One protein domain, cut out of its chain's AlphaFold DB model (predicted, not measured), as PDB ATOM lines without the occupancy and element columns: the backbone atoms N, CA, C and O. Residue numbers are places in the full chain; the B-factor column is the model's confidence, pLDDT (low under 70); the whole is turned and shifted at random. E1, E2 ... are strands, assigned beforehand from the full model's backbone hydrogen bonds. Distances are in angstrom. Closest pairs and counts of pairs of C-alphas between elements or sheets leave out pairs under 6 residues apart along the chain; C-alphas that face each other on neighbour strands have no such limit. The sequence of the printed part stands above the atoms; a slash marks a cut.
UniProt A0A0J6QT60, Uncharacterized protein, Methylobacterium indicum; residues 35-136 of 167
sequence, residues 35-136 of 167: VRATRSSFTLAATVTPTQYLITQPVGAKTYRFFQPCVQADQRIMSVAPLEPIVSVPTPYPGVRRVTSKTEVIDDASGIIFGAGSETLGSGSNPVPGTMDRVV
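What this domain is: This is residues 35 to 136 of the 167 residues of an uncharacterized protein of Methylobacterium indicum (UniProt A0A0J6QT60). With little regular structure, this domain is an arch of strands: the twisted sheet E5 E6 E2 E8 meets E4 of the pair E4 E7 at E8, E3 is beyond E7, and E1 is on the inner side. Both sheets are antiparallel. The 102 printed residues include eight named strands, E1 to E8 in order, and no named helix: all strand, with 37 residues in named elements. It is compact, radius of gyration of the C-alphas 13.3 A, spanning 37 by 32 by 25 A.

Where its parts are: Find C-alpha 42 at (67.345, 136.387, -34.283), where E1 (42 to 46) begins. Next come E2 (51 to 56, 16.4 A), E3 (63 to 67), E4 (73 to 79, 20.2 A), E5 (88 to 90), E6 (96 to 99), E7 (112 to 114) and E8 (133 to 136), ending at (68.437, 147.111, -38.450).

How they stand to each other: E1 and E3 pair with no named strand. Look for N 53 and O 136, 2.8 A, between E2 and E8; N 97 and O 54, 3.0 A, between E6 and E2; N 89 and O 98, 2.9 A, in the hairpin E5 and E6; N 75 and O 114, 2.9 A, between E4 and E7. The closest C-alphas of E4 and E8, Ser 79 and Val 136, are 4.6 A apart.

The domain as a whole: The printed part has no cut. E6 to E7 and E7 to E8 are long links. Residues 116 to 132 have pLDDT under 70.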
ATOM      1  N   VAL A  35      51.835 133.898 -36.183       77.94
ATOM      2  CA  VAL A  35      52.378 132.575 -36.473       77.94
ATOM      3  C   VAL A  35      53.823 132.749 -36.906       77.94
ATOM      4  O   VAL A  35      54.094 133.410 -37.905       77.94
ATOM      5  N   ARG A  36      54.761 132.166 -36.153       79.75
ATOM      6  CA  ARG A  36      56.192 132.216 -36.481       79.75
ATOM      7  C   ARG A  36      56.442 131.648 -37.882       79.75
ATOM      8  O   ARG A  36      56.103 130.500 -38.155       79.75
ATOM      9  N   ALA A  37      57.081 132.439 -38.739       77.62
ATOM     10  CA  ALA A  37      57.526 132.025 -40.067       77.62
ATOM     11  C   ALA A  37      58.790 131.156 -39.972       77.62
ATOM     12  O   ALA A  37      59.014 130.284 -40.806       77.62
ATOM     13  N   THR A  38      59.594 131.352 -38.920       76.94
ATOM     14  CA  THR A  38      60.755 130.516 -38.582       76.94
ATOM     15  C   THR A  38      60.716 130.052 -37.139       76.94
ATOM     16  O   THR A  38      60.281 130.777 -36.247       76.94
ATOM     17  N   ARG A  39      61.237 128.845 -36.885       77.31
ATOM     18  CA  ARG A  39      61.401 128.345 -35.511       77.31
ATOM     19  C   ARG A  39      62.413 129.178 -34.723       77.31
ATOM     20  O   ARG A  39      62.165 129.485 -33.561       77.31
ATOM     21  N   SER A  40      63.519 129.557 -35.359       81.75
ATOM     22  CA  SER A  40      64.610 130.292 -34.716       81.75
ATOM     23  C   SER A  40      64.317 131.787 -34.597       81.75
ATOM     24  O   SER A  40      63.810 132.407 -35.538       81.75
ATOM     25  N   SER A  41      64.675 132.348 -33.443       85.06
ATOM     26  CA  SER A  41      64.771 133.787 -33.189       85.06
ATOM     27  C   SER A  41      66.101 134.341 -33.704       85.06
ATOM     28  O   SER A  41      67.103 133.628 -33.730       85.06
ATOM     29  N   PHE A  42      66.123 135.629 -34.032       88.88
ATOM     30  CA  PHE A  42      67.345 136.387 -34.283       88.88
ATOM     31  C   PHE A  42      67.674 137.205 -33.036       88.88
ATOM     32  O   PHE A  42      66.840 137.982 -32.577       88.88
ATOM     33  N   THR A  43      68.867 137.046 -32.472       91.62
ATOM     34  CA  THR A  43      69.265 137.783 -31.264       91.62
ATOM     35  C   THR A  43      70.041 139.039 -31.633       91.62
ATOM     36  O   THR A  43      71.031 138.972 -32.360       91.62
ATOM     37  N   LEU A  44      69.615 140.182 -31.098       92.31
ATOM     38  CA  LEU A  44      70.235 141.487 -31.314       92.31
ATOM     39  C   LEU A  44      70.760 142.028 -29.988       92.31
ATOM     40  O   LEU A  44      69.997 142.195 -29.036       92.31
ATOM     41  N   ALA A  45      72.060 142.315 -29.927       93.25
ATOM     42  CA  ALA A  45      72.653 143.002 -28.785       93.25
ATOM     43  C   ALA A  45      72.573 144.521 -28.979       93.25
ATOM     44  O   ALA A  45      72.854 145.021 -30.067       93.25
ATOM     45  N   ALA A  46      72.230 145.251 -27.925       93.94
ATOM     46  CA  ALA A  46      72.133 146.701 -27.936       93.94
ATOM     47  C   ALA A  46      72.857 147.302 -26.730       93.94
ATOM     48  O   ALA A  46      72.773 146.782 -25.615       93.94
ATOM     49  N   THR A  47      73.549 148.410 -26.976       95.44
ATOM     50  CA  THR A  47      74.182 149.270 -25.970       95.44
ATOM     51  C   THR A  47      73.657 150.694 -26.145       95.44
ATOM     52  O   THR A  47      72.818 150.948 -27.012       95.44
ATOM     53  N   VAL A  48      74.106 151.631 -25.310       95.00
ATOM     54  CA  VAL A  48      73.745 153.053 -25.449       95.00
ATOM     55  C   VAL A  48      74.228 153.662 -26.770       95.00
ATOM     56  O   VAL A  48      73.758 154.720 -27.173       95.00
ATOM     57  N   THR A  49      75.154 152.998 -27.467       95.38
ATOM     58  CA  THR A  49      75.591 153.382 -28.809       95.38
ATOM     59  C   THR A  49      74.834 152.563 -29.859       95.38
ATOM     60  O   THR A  49      74.826 151.328 -29.777       95.38
ATOM     61  N   PRO A  50      74.243 153.208 -30.883       95.81
ATOM     62  CA  PRO A  50      73.598 152.505 -31.983       95.81
ATOM     63  C   PRO A  50      74.516 151.470 -32.629       95.81
ATOM     64  O   PRO A  50      75.621 151.784 -33.065       95.81
ATOM     65  N   THR A  51      74.032 150.235 -32.713       95.31
ATOM     66  CA  THR A  51      74.698 149.135 -33.412       95.31
ATOM     67  C   THR A  51      73.820 148.656 -34.557       95.31
ATOM     68  O   THR A  51      72.610 148.492 -34.388       95.31
ATOM     69  N   GLN A  52      74.428 148.409 -35.718       95.44
ATOM     70  CA  GLN A  52      73.713 147.985 -36.915       95.44
ATOM     71  C   GLN A  52      73.949 146.516 -37.236       95.44
ATOM     72  O   GLN A  52      75.070 146.001 -37.196       95.44
ATOM     73  N   TYR A  53      72.864 145.850 -37.605       95.25
ATOM     74  CA  TYR A  53      72.839 144.441 -37.941       95.25
ATOM     75  C   TYR A  53      72.201 144.225 -39.301       95.25
ATOM     76  O   TYR A  53      71.167 144.808 -39.608       95.25
ATOM     77  N   LEU A  54      72.803 143.351 -40.095       93.31
ATOM     78  CA  LEU A  54      72.204 142.794 -41.291       93.31
ATOM     79  C   LEU A  54      71.476 141.516 -40.880       93.31
ATOM     80  O   LEU A  54      72.100 140.589 -40.353       93.31
ATOM     81  N   ILE A  55      70.165 141.493 -41.100       90.25
ATOM     82  CA  ILE A  55      69.298 140.361 -40.780       90.25
ATOM     83  C   ILE A  55      68.691 139.839 -42.072       90.25
ATOM     84  O   ILE A  55      68.036 140.594 -42.797       90.25
ATOM     85  N   THR A  56      68.875 138.543 -42.308       85.38
ATOM     86  CA  THR A  56      68.237 137.825 -43.411       85.38
ATOM     87  C   THR A  56      66.868 137.325 -42.957       85.38
ATOM     88  O   THR A  56      66.737 136.379 -42.180       85.38
ATOM     89  N   GLN A  57      65.834 138.002 -43.422       81.12
ATOM     90  CA  GLN A  57      64.440 137.732 -43.149       81.12
ATOM     91  C   GLN A  57      63.952 136.475 -43.878       81.12
ATOM     92  O   GLN A  57      64.334 136.226 -45.026       81.12
ATOM     93  N   PRO A  58      63.040 135.705 -43.267       79.88
ATOM     94  CA  PRO A  58      62.415 134.571 -43.931       79.88
ATOM     95  C   PRO A  58      61.529 135.013 -45.097       79.88
ATOM     96  O   PRO A  58      60.745 135.957 -44.977       79.88
ATOM     97  N   VAL A  59      61.596 134.281 -46.211       79.75
ATOM     98  CA  VAL A  59      60.726 134.518 -47.372       79.75
ATOM     99  C   VAL A  59      59.263 134.407 -46.956       79.75
ATOM    100  O   VAL A  59      58.858 133.453 -46.294       79.75
ATOM    101  N   GLY A  60      58.463 135.390 -47.365       75.50
ATOM    102  CA  GLY A  60      57.027 135.412 -47.108       75.50
ATOM    103  C   GLY A  60      56.629 135.904 -45.717       75.50
ATOM    104  O   GLY A  60      55.432 136.069 -45.503       75.50
ATOM    105  N   ALA A  61      57.577 136.197 -44.815       80.00
ATOM    106  CA  ALA A  61      57.270 136.807 -43.525       80.00
ATOM    107  C   ALA A  61      56.580 138.168 -43.713       80.00
ATOM    108  O   ALA A  61      57.149 139.095 -44.296       80.00
ATOM    109  N   LYS A  62      55.353 138.293 -43.203       77.94
ATOM    110  CA  LYS A  62      54.538 139.519 -43.290       77.94
ATOM    111  C   LYS A  62      54.659 140.409 -42.060       77.94
ATOM    112  O   LYS A  62      54.389 141.602 -42.145       77.94
ATOM    113  N   THR A  63      55.043 139.836 -40.926       79.81
ATOM    114  CA  THR A  63      55.111 140.522 -39.635       79.81
ATOM    115  C   THR A  63      56.394 140.160 -38.896       79.81
ATOM    116  O   THR A  63      57.074 139.182 -39.218       79.81
ATOM    117  N   TYR A  64      56.736 140.947 -37.884       81.88
ATOM    118  CA  TYR A  64      57.770 140.597 -36.914       81.88
ATOM    119  C   TYR A  64      57.274 140.856 -35.491       81.88
ATOM    120  O   TYR A  64      56.290 141.560 -35.303       81.88
ATOM    121  N   ARG A  65      57.929 140.273 -34.491       82.94
ATOM    122  CA  ARG A  65      57.763 140.575 -33.065       82.94
ATOM    123  C   ARG A  65      59.132 140.705 -32.431       82.94
ATOM    124  O   ARG A  65      60.064 140.031 -32.860       82.94
ATOM    125  N   PHE A  66      59.233 141.530 -31.403       85.19
ATOM    126  CA  PHE A  66      60.462 141.699 -30.648       85.19
ATOM    127  C   PHE A  66      60.205 141.434 -29.168       85.19
ATOM    128  O   PHE A  66      59.181 141.852 -28.630       85.19
ATOM    129  N   PHE A  67      61.127 140.728 -28.528       85.44
ATOM    130  CA  PHE A  67      61.108 140.440 -27.104       85.44
ATOM    131  C   PHE A  67      62.362 141.009 -26.445       85.44
ATOM    132  O   PHE A  67      63.480 140.727 -26.877       85.44
ATOM    133  N   GLN A  68      62.172 141.789 -25.380       86.00
ATOM    134  CA  GLN A  68      63.251 142.405 -24.622       86.00
ATOM    135  C   GLN A  68      63.182 142.001 -23.143       86.00
ATOM    136  O   GLN A  68      62.359 142.532 -22.397       86.00
ATOM    137  N   PRO A  69      64.081 141.118 -22.677       83.38
ATOM    138  CA  PRO A  69      64.163 140.733 -21.269       83.38
ATOM    139  C   PRO A  69      64.898 141.761 -20.390       83.38
ATOM    140  O   PRO A  69      64.982 141.589 -19.176       83.38
ATOM    141  N   CYS A  70      65.480 142.809 -20.976       87.62
ATOM    142  CA  CYS A  70      66.323 143.754 -20.251       87.62
ATOM    143  C   CYS A  70      65.484 144.739 -19.429       87.62
ATOM    144  O   CYS A  70      64.937 145.687 -19.976       87.62
ATOM    145  N   VAL A  71      65.380 144.521 -18.117       87.50
ATOM    146  CA  VAL A  71      64.470 145.291 -17.242       87.50
ATOM    147  C   VAL A  71      64.938 146.713 -16.914       87.50
ATOM    148  O   VAL A  71      64.129 147.534 -16.485       87.50
ATOM    149  N   GLN A  72      66.228 146.998 -17.098       89.38
ATOM    150  CA  GLN A  72      66.881 148.250 -16.687       89.38
ATOM    151  C   GLN A  72      66.855 149.344 -17.762       89.38
ATOM    152  O   GLN A  72      67.208 150.479 -17.469       89.38
ATOM    153  N   ALA A  73      66.475 149.017 -18.996       92.19
ATOM    154  CA  ALA A  73      66.478 149.943 -20.121       92.19
ATOM    155  C   ALA A  73      65.385 149.553 -21.116       92.19
ATOM    156  O   ALA A  73      65.008 148.383 -21.186       92.19
ATOM    157  N   ASP A  74      64.937 150.507 -21.922       90.81
ATOM    158  CA  ASP A  74      64.113 150.231 -23.098       90.81
ATOM    159  C   ASP A  74      65.028 150.116 -24.331       90.81
ATOM    160  O   ASP A  74      66.126 150.671 -24.350       90.81
ATOM    161  N   GLN A  75      64.629 149.364 -25.360       90.75
ATOM    162  CA  GLN A  75      65.420 149.205 -26.587       90.75
ATOM    163  C   GLN A  75      64.726 149.905 -27.747       90.75
ATOM    164  O   GLN A  75      63.558 149.660 -28.047       90.75
ATOM    165  N   ARG A  76      65.471 150.767 -28.435       90.69
ATOM    166  CA  ARG A  76      65.078 151.339 -29.719       90.69
ATOM    167  C   ARG A  76      65.526 150.416 -30.840       90.69
ATOM    168  O   ARG A  76      66.641 149.882 -30.825       90.69
ATOM    169  N   ILE A  77      64.669 150.256 -31.839       88.88
ATOM    170  CA  ILE A  77      64.981 149.508 -33.058       88.88
ATOM    171  C   ILE A  77      64.294 150.150 -34.264       88.88
ATOM    172  O   ILE A  77      63.141 150.586 -34.198       88.88
ATOM    173  N   MET A  78      65.012 150.216 -35.383       87.25
ATOM    174  CA  MET A  78      64.507 150.785 -36.633       87.25
ATOM    175  C   MET A  78      65.191 150.137 -37.840       87.25
ATOM    176  O   MET A  78      66.339 149.698 -37.746       87.25
ATOM    177  N   SER A  79      64.501 150.081 -38.985       87.88
ATOM    178  CA  SER A  79      65.205 149.886 -40.263       87.88
ATOM    179  C   SER A  79      66.021 151.130 -40.550       87.88
ATOM    180  O   SER A  79      65.498 152.224 -40.380       87.88
ATOM    181  N   VAL A  80      67.227 150.969 -41.068       89.38
ATOM    182  CA  VAL A  80      68.032 152.100 -41.533       89.38
ATOM    183  C   VAL A  80      68.511 151.843 -42.951       89.38
ATOM    184  O   VAL A  80      68.728 150.687 -43.329       89.38
ATOM    185  N   ALA A  81      68.658 152.901 -43.746       90.25
ATOM    186  CA  ALA A  81      69.223 152.767 -45.080       90.25
ATOM    187  C   ALA A  81      70.758 152.615 -45.012       90.25
ATOM    188  O   ALA A  81      71.420 153.246 -44.177       90.25
ATOM    189  N   PRO A  82      71.360 151.788 -45.885       90.69
ATOM    190  CA  PRO A  82      72.801 151.817 -46.092       90.69
ATOM    191  C   PRO A  82      73.198 153.121 -46.801       90.69
ATOM    192  O   PRO A  82      72.538 153.540 -47.749       90.69
ATOM    193  N   LEU A  83      74.289 153.752 -46.356       93.75
ATOM    194  CA  LEU A  83      74.868 154.939 -47.009       93.75
ATOM    195  C   LEU A  83      76.065 154.579 -47.902       93.75
ATOM    196  O   LEU A  83      76.517 155.389 -48.705       93.75
ATOM    197  N   GLU A  84      76.561 153.353 -47.758       93.94
ATOM    198  CA  GLU A  84      77.648 152.738 -48.514       93.94
ATOM    199  C   GLU A  84      77.286 151.275 -48.820       93.94
ATOM    200  O   GLU A  84      76.392 150.715 -48.173       93.94
ATOM    201  N   PRO A  85      77.977 150.610 -49.767       93.75
ATOM    202  CA  PRO A  85      77.824 149.174 -49.971       93.75
ATOM    203  C   PRO A  85      77.992 148.396 -48.660       93.75
ATOM    204  O   PRO A  85      78.942 148.621 -47.910       93.75
ATOM    205  N   ILE A  86      77.063 147.476 -48.385       93.19
ATOM    206  CA  ILE A  86      77.003 146.787 -47.095       93.19
ATOM    207  C   ILE A  86      78.233 145.896 -46.906       93.19
ATOM    208  O   ILE A  86      78.413 144.894 -47.597       93.19
ATOM    209  N   VAL A  87      79.024 146.217 -45.886       95.75
ATOM    210  CA  VAL A  87      80.096 145.368 -45.361       95.75
ATOM    211  C   VAL A  87      79.676 144.892 -43.981       95.75
ATOM    212  O   VAL A  87      79.214 145.679 -43.156       95.75
ATOM    213  N   SER A  88      79.797 143.591 -43.722       96.12
ATOM    214  CA  SER A  88      79.393 143.022 -42.437       96.12
ATOM    215  C   SER A  88      80.230 141.823 -42.020       96.12
ATOM    216  O   SER A  88      80.680 141.026 -42.847       96.12
ATOM    217  N   VAL A  89      80.371 141.668 -40.707       96.44
ATOM    218  CA  VAL A  89      81.106 140.579 -40.061       96.44
ATOM    219  C   VAL A  89      80.145 139.636 -39.331       96.44
ATOM    220  O   VAL A  89      79.080 140.074 -38.882       96.44
ATOM    221  N   PRO A  90      80.474 138.341 -39.202       94.62
ATOM    222  CA  PRO A  90      79.673 137.414 -38.411       94.62
ATOM    223  C   PRO A  90      79.518 137.878 -36.958       94.62
ATOM    224  O   PRO A  90      80.425 138.486 -36.387       94.62
ATOM    225  N   THR A  91      78.375 137.563 -36.353       92.69
ATOM    226  CA  THR A  91      78.172 137.672 -34.902       92.69
ATOM    227  C   THR A  91      78.066 136.275 -34.285       92.69
ATOM    228  O   THR A  91      77.892 135.300 -35.018       92.69
ATOM    229  N   PRO A  92      78.119 136.145 -32.947       89.94
ATOM    230  CA  PRO A  92      77.787 134.891 -32.273       89.94
ATOM    231  C   PRO A  92      76.319 134.458 -32.438       89.94
ATOM    232  O   PRO A  92      75.963 133.359 -32.022       89.94
ATOM    233  N   TYR A  93      75.453 135.314 -32.995       87.50
ATOM    234  CA  TYR A  93      74.021 135.066 -33.123       87.50
ATOM    235  C   TYR A  93      73.683 134.566 -34.538       87.50
ATOM    236  O   TYR A  93      73.963 135.260 -35.523       87.50
ATOM    237  N   PRO A  94      73.071 133.375 -34.677       83.75
ATOM    238  CA  PRO A  94      72.692 132.835 -35.979       83.75
ATOM    239  C   PRO A  94      71.785 133.786 -36.768       83.75
ATOM    240  O   PRO A  94      70.862 134.382 -36.217       83.75
ATOM    241  N   GLY A  95      72.044 133.919 -38.072       84.12
ATOM    242  CA  GLY A  95      71.237 134.759 -38.963       84.12
ATOM    243  C   GLY A  95      71.411 136.270 -38.763       84.12
ATOM    244  O   GLY A  95      70.684 137.049 -39.375       84.12
ATOM    245  N   VAL A  96      72.370 136.686 -37.928       91.25
ATOM    246  CA  VAL A  96      72.676 138.090 -37.647       91.25
ATOM    247  C   VAL A  96      74.146 138.363 -37.949       91.25
ATOM    248  O   VAL A  96      75.053 137.732 -37.399       91.25
ATOM    249  N   ARG A  97      74.399 139.350 -38.808       94.94
ATOM    250  CA  ARG A  97      75.744 139.871 -39.090       94.94
ATOM    251  C   ARG A  97      75.827 141.311 -38.607       94.94
ATOM    252  O   ARG A  97      74.862 142.053 -38.747       94.94
ATOM    253  N   ARG A  98      76.959 141.735 -38.047       95.62
ATOM    254  CA  ARG A  98      77.163 143.135 -37.645       95.62
ATOM    255  C   ARG A  98      77.616 143.931 -38.857       95.62
ATOM    256  O   ARG A  98      78.607 143.558 -39.482       95.62
ATOM    257  N   VAL A  99      76.909 145.005 -39.180       96.25
ATOM    258  CA  VAL A  99      77.285 145.918 -40.264       96.25
ATOM    259  C   VAL A  99      78.431 146.809 -39.789       96.25
ATOM    260  O   VAL A  99      78.431 147.277 -38.655       96.25
ATOM    261  N   THR A 100      79.436 146.982 -40.642       96.31
ATOM    262  CA  THR A 100      80.627 147.807 -40.384       96.31
ATOM    263  C   THR A 100      80.805 148.928 -41.407       96.31
ATOM    264  O   THR A 100      81.612 149.821 -41.178       96.31
ATOM    265  N   SER A 101      80.090 148.878 -42.534       95.38
ATOM    266  CA  SER A 101      79.986 149.989 -43.487       95.38
ATOM    267  C   SER A 101      79.075 151.092 -42.952       95.38
ATOM    268  O   SER A 101      78.268 150.854 -42.051       95.38
ATOM    269  N   LYS A 102      79.149 152.291 -43.535       96.25
ATOM    270  CA  LYS A 102      78.325 153.419 -43.100       96.25
ATOM    271  C   LYS A 102      76.835 153.210 -43.407       96.25
ATOM    272  O   LYS A 102      76.447 152.802 -44.504       96.25
ATOM    273  N   THR A 103      75.987 153.550 -42.443       94.69
ATOM    274  CA  THR A 103      74.521 153.509 -42.545       94.69
ATOM    275  C   THR A 103      73.931 154.764 -41.915       94.69
ATOM    276  O   THR A 103      74.632 155.503 -41.219       94.69
ATOM    277  N   GLU A 104      72.633 154.991 -42.104       93.81
ATOM    278  CA  GLU A 104      71.904 155.872 -41.192       93.81
ATOM    279  C   GLU A 104      71.984 155.307 -39.764       93.81
ATOM    280  O   GLU A 104      72.144 154.096 -39.552       93.81
ATOM    281  N   VAL A 105      71.891 156.193 -38.779       89.12
ATOM    282  CA  VAL A 105      71.904 155.849 -37.357       89.12
ATOM    283  C   VAL A 105      70.640 156.382 -36.706       89.12
ATOM    284  O   VAL A 105      70.060 157.362 -37.166       89.12
ATOM    285  N   ILE A 106      70.212 155.713 -35.643       91.88
ATOM    286  CA  ILE A 106      69.094 156.163 -34.815       91.88
ATOM    287  C   ILE A 106      69.620 156.954 -33.621       91.88
ATOM    288  O   ILE A 106      70.742 156.720 -33.172       91.88
ATOM    289  N   ASP A 107      68.789 157.847 -33.101       92.12
ATOM    290  CA  ASP A 107      68.974 158.510 -31.813       92.12
ATOM    291  C   ASP A 107      67.980 157.975 -30.762       92.12
ATOM    292  O   ASP A 107      67.219 157.031 -31.002       92.12
ATOM    293  N   ASP A 108      68.005 158.576 -29.576       88.75
ATOM    294  CA  ASP A 108      67.168 158.202 -28.438       88.75
ATOM    295  C   ASP A 108      65.673 158.509 -28.630       88.75
ATOM    296  O   ASP A 108      64.844 157.962 -27.893       88.75
ATOM    297  N   ALA A 109      65.319 159.327 -29.623       88.81
ATOM    298  CA  ALA A 109      63.952 159.677 -30.000       88.81
ATOM    299  C   ALA A 109      63.434 158.858 -31.198       88.81
ATOM    300  O   ALA A 109      62.220 158.709 -31.366       88.81
ATOM    301  N   SER A 110      64.335 158.286 -31.993       87.94
ATOM    302  CA  SER A 110      64.055 157.573 -33.235       87.94
ATOM    303  C   SER A 110      63.577 156.136 -33.027       87.94
ATOM    304  O   SER A 110      63.838 155.488 -32.012       87.94
ATOM    305  N   GLY A 111      62.904 155.593 -34.043       84.69
ATOM    306  CA  GLY A 111      62.488 154.192 -34.075       84.69
ATOM    307  C   GLY A 111      61.392 153.828 -33.072       84.69
ATOM    308  O   GLY A 111      60.815 154.671 -32.384       84.69
ATOM    309  N   ILE A 112      61.091 152.534 -33.005       85.19
ATOM    310  CA  ILE A 112      60.074 151.991 -32.100       85.19
ATOM    311  C   ILE A 112      60.733 151.676 -30.756       85.19
ATOM    312  O   ILE A 112      61.818 151.090 -30.725       85.19
ATOM    313  N   ILE A 113      60.071 152.058 -29.660       87.31
ATOM    314  CA  ILE A 113      60.464 151.682 -28.298       87.31
ATOM    315  C   ILE A 113      59.909 150.301 -27.986       87.31
ATOM    316  O   ILE A 113      58.700 150.077 -28.069       87.31
ATOM    317  N   PHE A 114      60.787 149.410 -27.553       83.19
ATOM    318  CA  PHE A 114      60.424 148.162 -26.911       83.19
ATOM    319  C   PHE A 114      60.694 148.307 -25.419       83.19
ATOM    320  O   PHE A 114      61.817 148.569 -24.999       83.19
ATOM    321  N   GLY A 115      59.625 148.229 -24.630       78.88
ATOM    322  CA  GLY A 115      59.719 148.242 -23.177       78.88
ATOM    323  C   GLY A 115      59.984 146.845 -22.626       78.88
ATOM    324  O   GLY A 115      59.638 145.839 -23.249       78.88
ATOM    325  N   ALA A 116      60.553 146.778 -21.426       69.81
ATOM    326  CA  ALA A 116      60.662 145.522 -20.689       69.81
ATOM    327  C   ALA A 116      59.264 144.955 -20.360       69.81
ATOM    328  O   ALA A 116      58.488 145.605 -19.654       69.81
ATOM    329  N   GLY A 117      58.941 143.748 -20.836       62.00
ATOM    330  CA  GLY A 117      57.628 143.142 -20.594       62.00
ATOM    331  C   GLY A 117      57.353 141.850 -21.364       62.00
ATOM    332  O   GLY A 117      58.113 141.443 -22.244       62.00
ATOM    333  N   SER A 118      56.242 141.191 -21.016       50.41
ATOM    334  CA  SER A 118      55.740 139.999 -21.706       50.41
ATOM    335  C   SER A 118      55.293 140.372 -23.119       50.41
ATOM    336  O   SER A 118      54.301 141.083 -23.272       50.41
ATOM    337  N   GLU A 119      56.043 139.921 -24.129       50.41
ATOM    338  CA  GLU A 119      55.691 139.993 -25.557       50.41
ATOM    339  C   GLU A 119      55.034 141.317 -25.987       50.41
ATOM    340  O   GLU A 119      53.995 141.324 -26.651       50.41
ATOM    341  N   THR A 120      55.594 142.456 -25.572       43.62
ATOM    342  CA  THR A 120      54.977 143.744 -25.886       43.62
ATOM    343  C   THR A 120      55.078 143.982 -27.393       43.62
ATOM    344  O   THR A 120      56.156 144.141 -27.963       43.62
ATOM    345  N   LEU A 121      53.912 143.900 -28.036       46.31
ATOM    346  CA  LEU A 121      53.674 143.937 -29.472       46.31
ATOM    347  C   LEU A 121      54.197 145.231 -30.103       46.31
ATOM    348  O   LEU A 121      53.449 146.172 -30.334       46.31
ATOM    349  N   GLY A 122      55.455 145.236 -30.518       51.81
ATOM    350  CA  GLY A 122      55.792 145.863 -31.789       51.81
ATOM    351  C   GLY A 122      55.619 144.824 -32.885       51.81
ATOM    352  O   GLY A 122      56.600 144.255 -33.355       51.81
ATOM    353  N   SER A 123      54.369 144.518 -33.245       54.56
ATOM    354  CA  SER A 123      54.102 143.841 -34.510       54.56
ATOM    355  C   SER A 123      53.976 144.888 -35.599       54.56
ATOM    356  O   SER A 123      52.969 145.586 -35.673       54.56
ATOM    357  N   GLY A 124      55.013 145.021 -36.419       61.97
ATOM    358  CA  GLY A 124      54.974 145.853 -37.615       61.97
ATOM    359  C   GLY A 124      54.742 145.008 -38.859       61.97
ATOM    360  O   GLY A 124      55.146 143.841 -38.908       61.97
ATOM    361  N   SER A 125      54.146 145.614 -39.887       65.19
ATOM    362  CA  SER A 125      54.257 145.092 -41.250       65.19
ATOM    363  C   SER A 125      55.732 144.946 -41.596       65.19
ATOM    364  O   SER A 125      56.543 145.810 -41.249       65.19
ATOM    365  N   ASN A 126      56.093 143.858 -42.267       66.06
ATOM    366  CA  ASN A 126      57.438 143.711 -42.787       66.06
ATOM    367  C   ASN A 126      57.701 144.842 -43.804       66.06
ATOM    368  O   ASN A 126      57.018 144.885 -44.829       66.06
ATOM    369  N   PRO A 127      58.640 145.771 -43.535       57.72
ATOM    370  CA  PRO A 127      58.806 146.969 -44.354       57.72
ATOM    371  C   PRO A 127      59.398 146.691 -45.739       57.72
ATOM    372  O   PRO A 127      59.397 147.593 -46.571       57.72
ATOM    373  N   VAL A 128      59.908 145.479 -46.001       62.88
ATOM    374  CA  VAL A 128      60.467 145.125 -47.311       62.88
ATOM    375  C   VAL A 128      59.989 143.737 -47.754       62.88
ATOM    376  O   VAL A 128      60.699 142.742 -47.595       62.88
ATOM    377  N   PRO A 129      58.761 143.620 -48.288       53.00
ATOM    378  CA  PRO A 129      58.304 142.364 -48.866       53.00
ATOM    379  C   PRO A 129      59.170 142.014 -50.088       53.00
ATOM    380  O   PRO A 129      59.218 142.763 -51.059       53.00
ATOM    381  N   GLY A 130      59.862 140.871 -50.049       49.72
ATOM    382  CA  GLY A 130      60.579 140.310 -51.205       49.72
ATOM    383  C   GLY A 130      62.104 140.472 -51.219       49.72
ATOM    384  O   GLY A 130      62.756 139.742 -51.960       49.72
ATOM    385  N   THR A 131      62.701 141.329 -50.381       58.00
ATOM    386  CA  THR A 131      64.158 141.304 -50.141       58.00
ATOM    387  C   THR A 131      64.468 140.503 -48.889       58.00
ATOM    388  O   THR A 131      63.849 140.719 -47.847       58.00
ATOM    389  N   MET A 132      65.451 139.609 -48.969       68.06
ATOM    390  CA  MET A 132      65.852 138.804 -47.819       68.06
ATOM    391  C   MET A 132      66.619 139.628 -46.783       68.06
ATOM    392  O   MET A 132      66.433 139.394 -45.604       68.06
ATOM    393  N   ASP A 133      67.414 140.625 -47.162       82.75
ATOM    394  CA  ASP A 133      68.300 141.307 -46.214       82.75
ATOM    395  C   ASP A 133      67.808 142.705 -45.823       82.75
ATOM    396  O   ASP A 133      67.437 143.517 -46.668       82.75
ATOM    397  N   ARG A 134      67.848 143.012 -44.521       85.12
ATOM    398  CA  ARG A 134      67.542 144.341 -43.969       85.12
ATOM    399  C   ARG A 134      68.616 144.771 -42.981       85.12
ATOM    400  O   ARG A 134      69.019 143.976 -42.131       85.12
ATOM    401  N   VAL A 135      69.000 146.047 -43.037       90.62
ATOM    402  CA  VAL A 135      69.801 146.673 -41.982       90.62
ATOM    403  C   VAL A 135      68.884 147.193 -40.880       90.62
ATOM    404  O   VAL A 135      67.952 147.965 -41.117       90.62
ATOM    405  N   VAL A 136      69.148 146.740 -39.664       91.69
ATOM    406  CA  VAL A 136      68.437 147.111 -38.450       91.69
ATOM    407  C   VAL A 136      69.414 147.799 -37.511       91.69
ATOM    408  O   VAL A 136      70.429 147.213 -37.145       91.69
TER     409      VAL A 136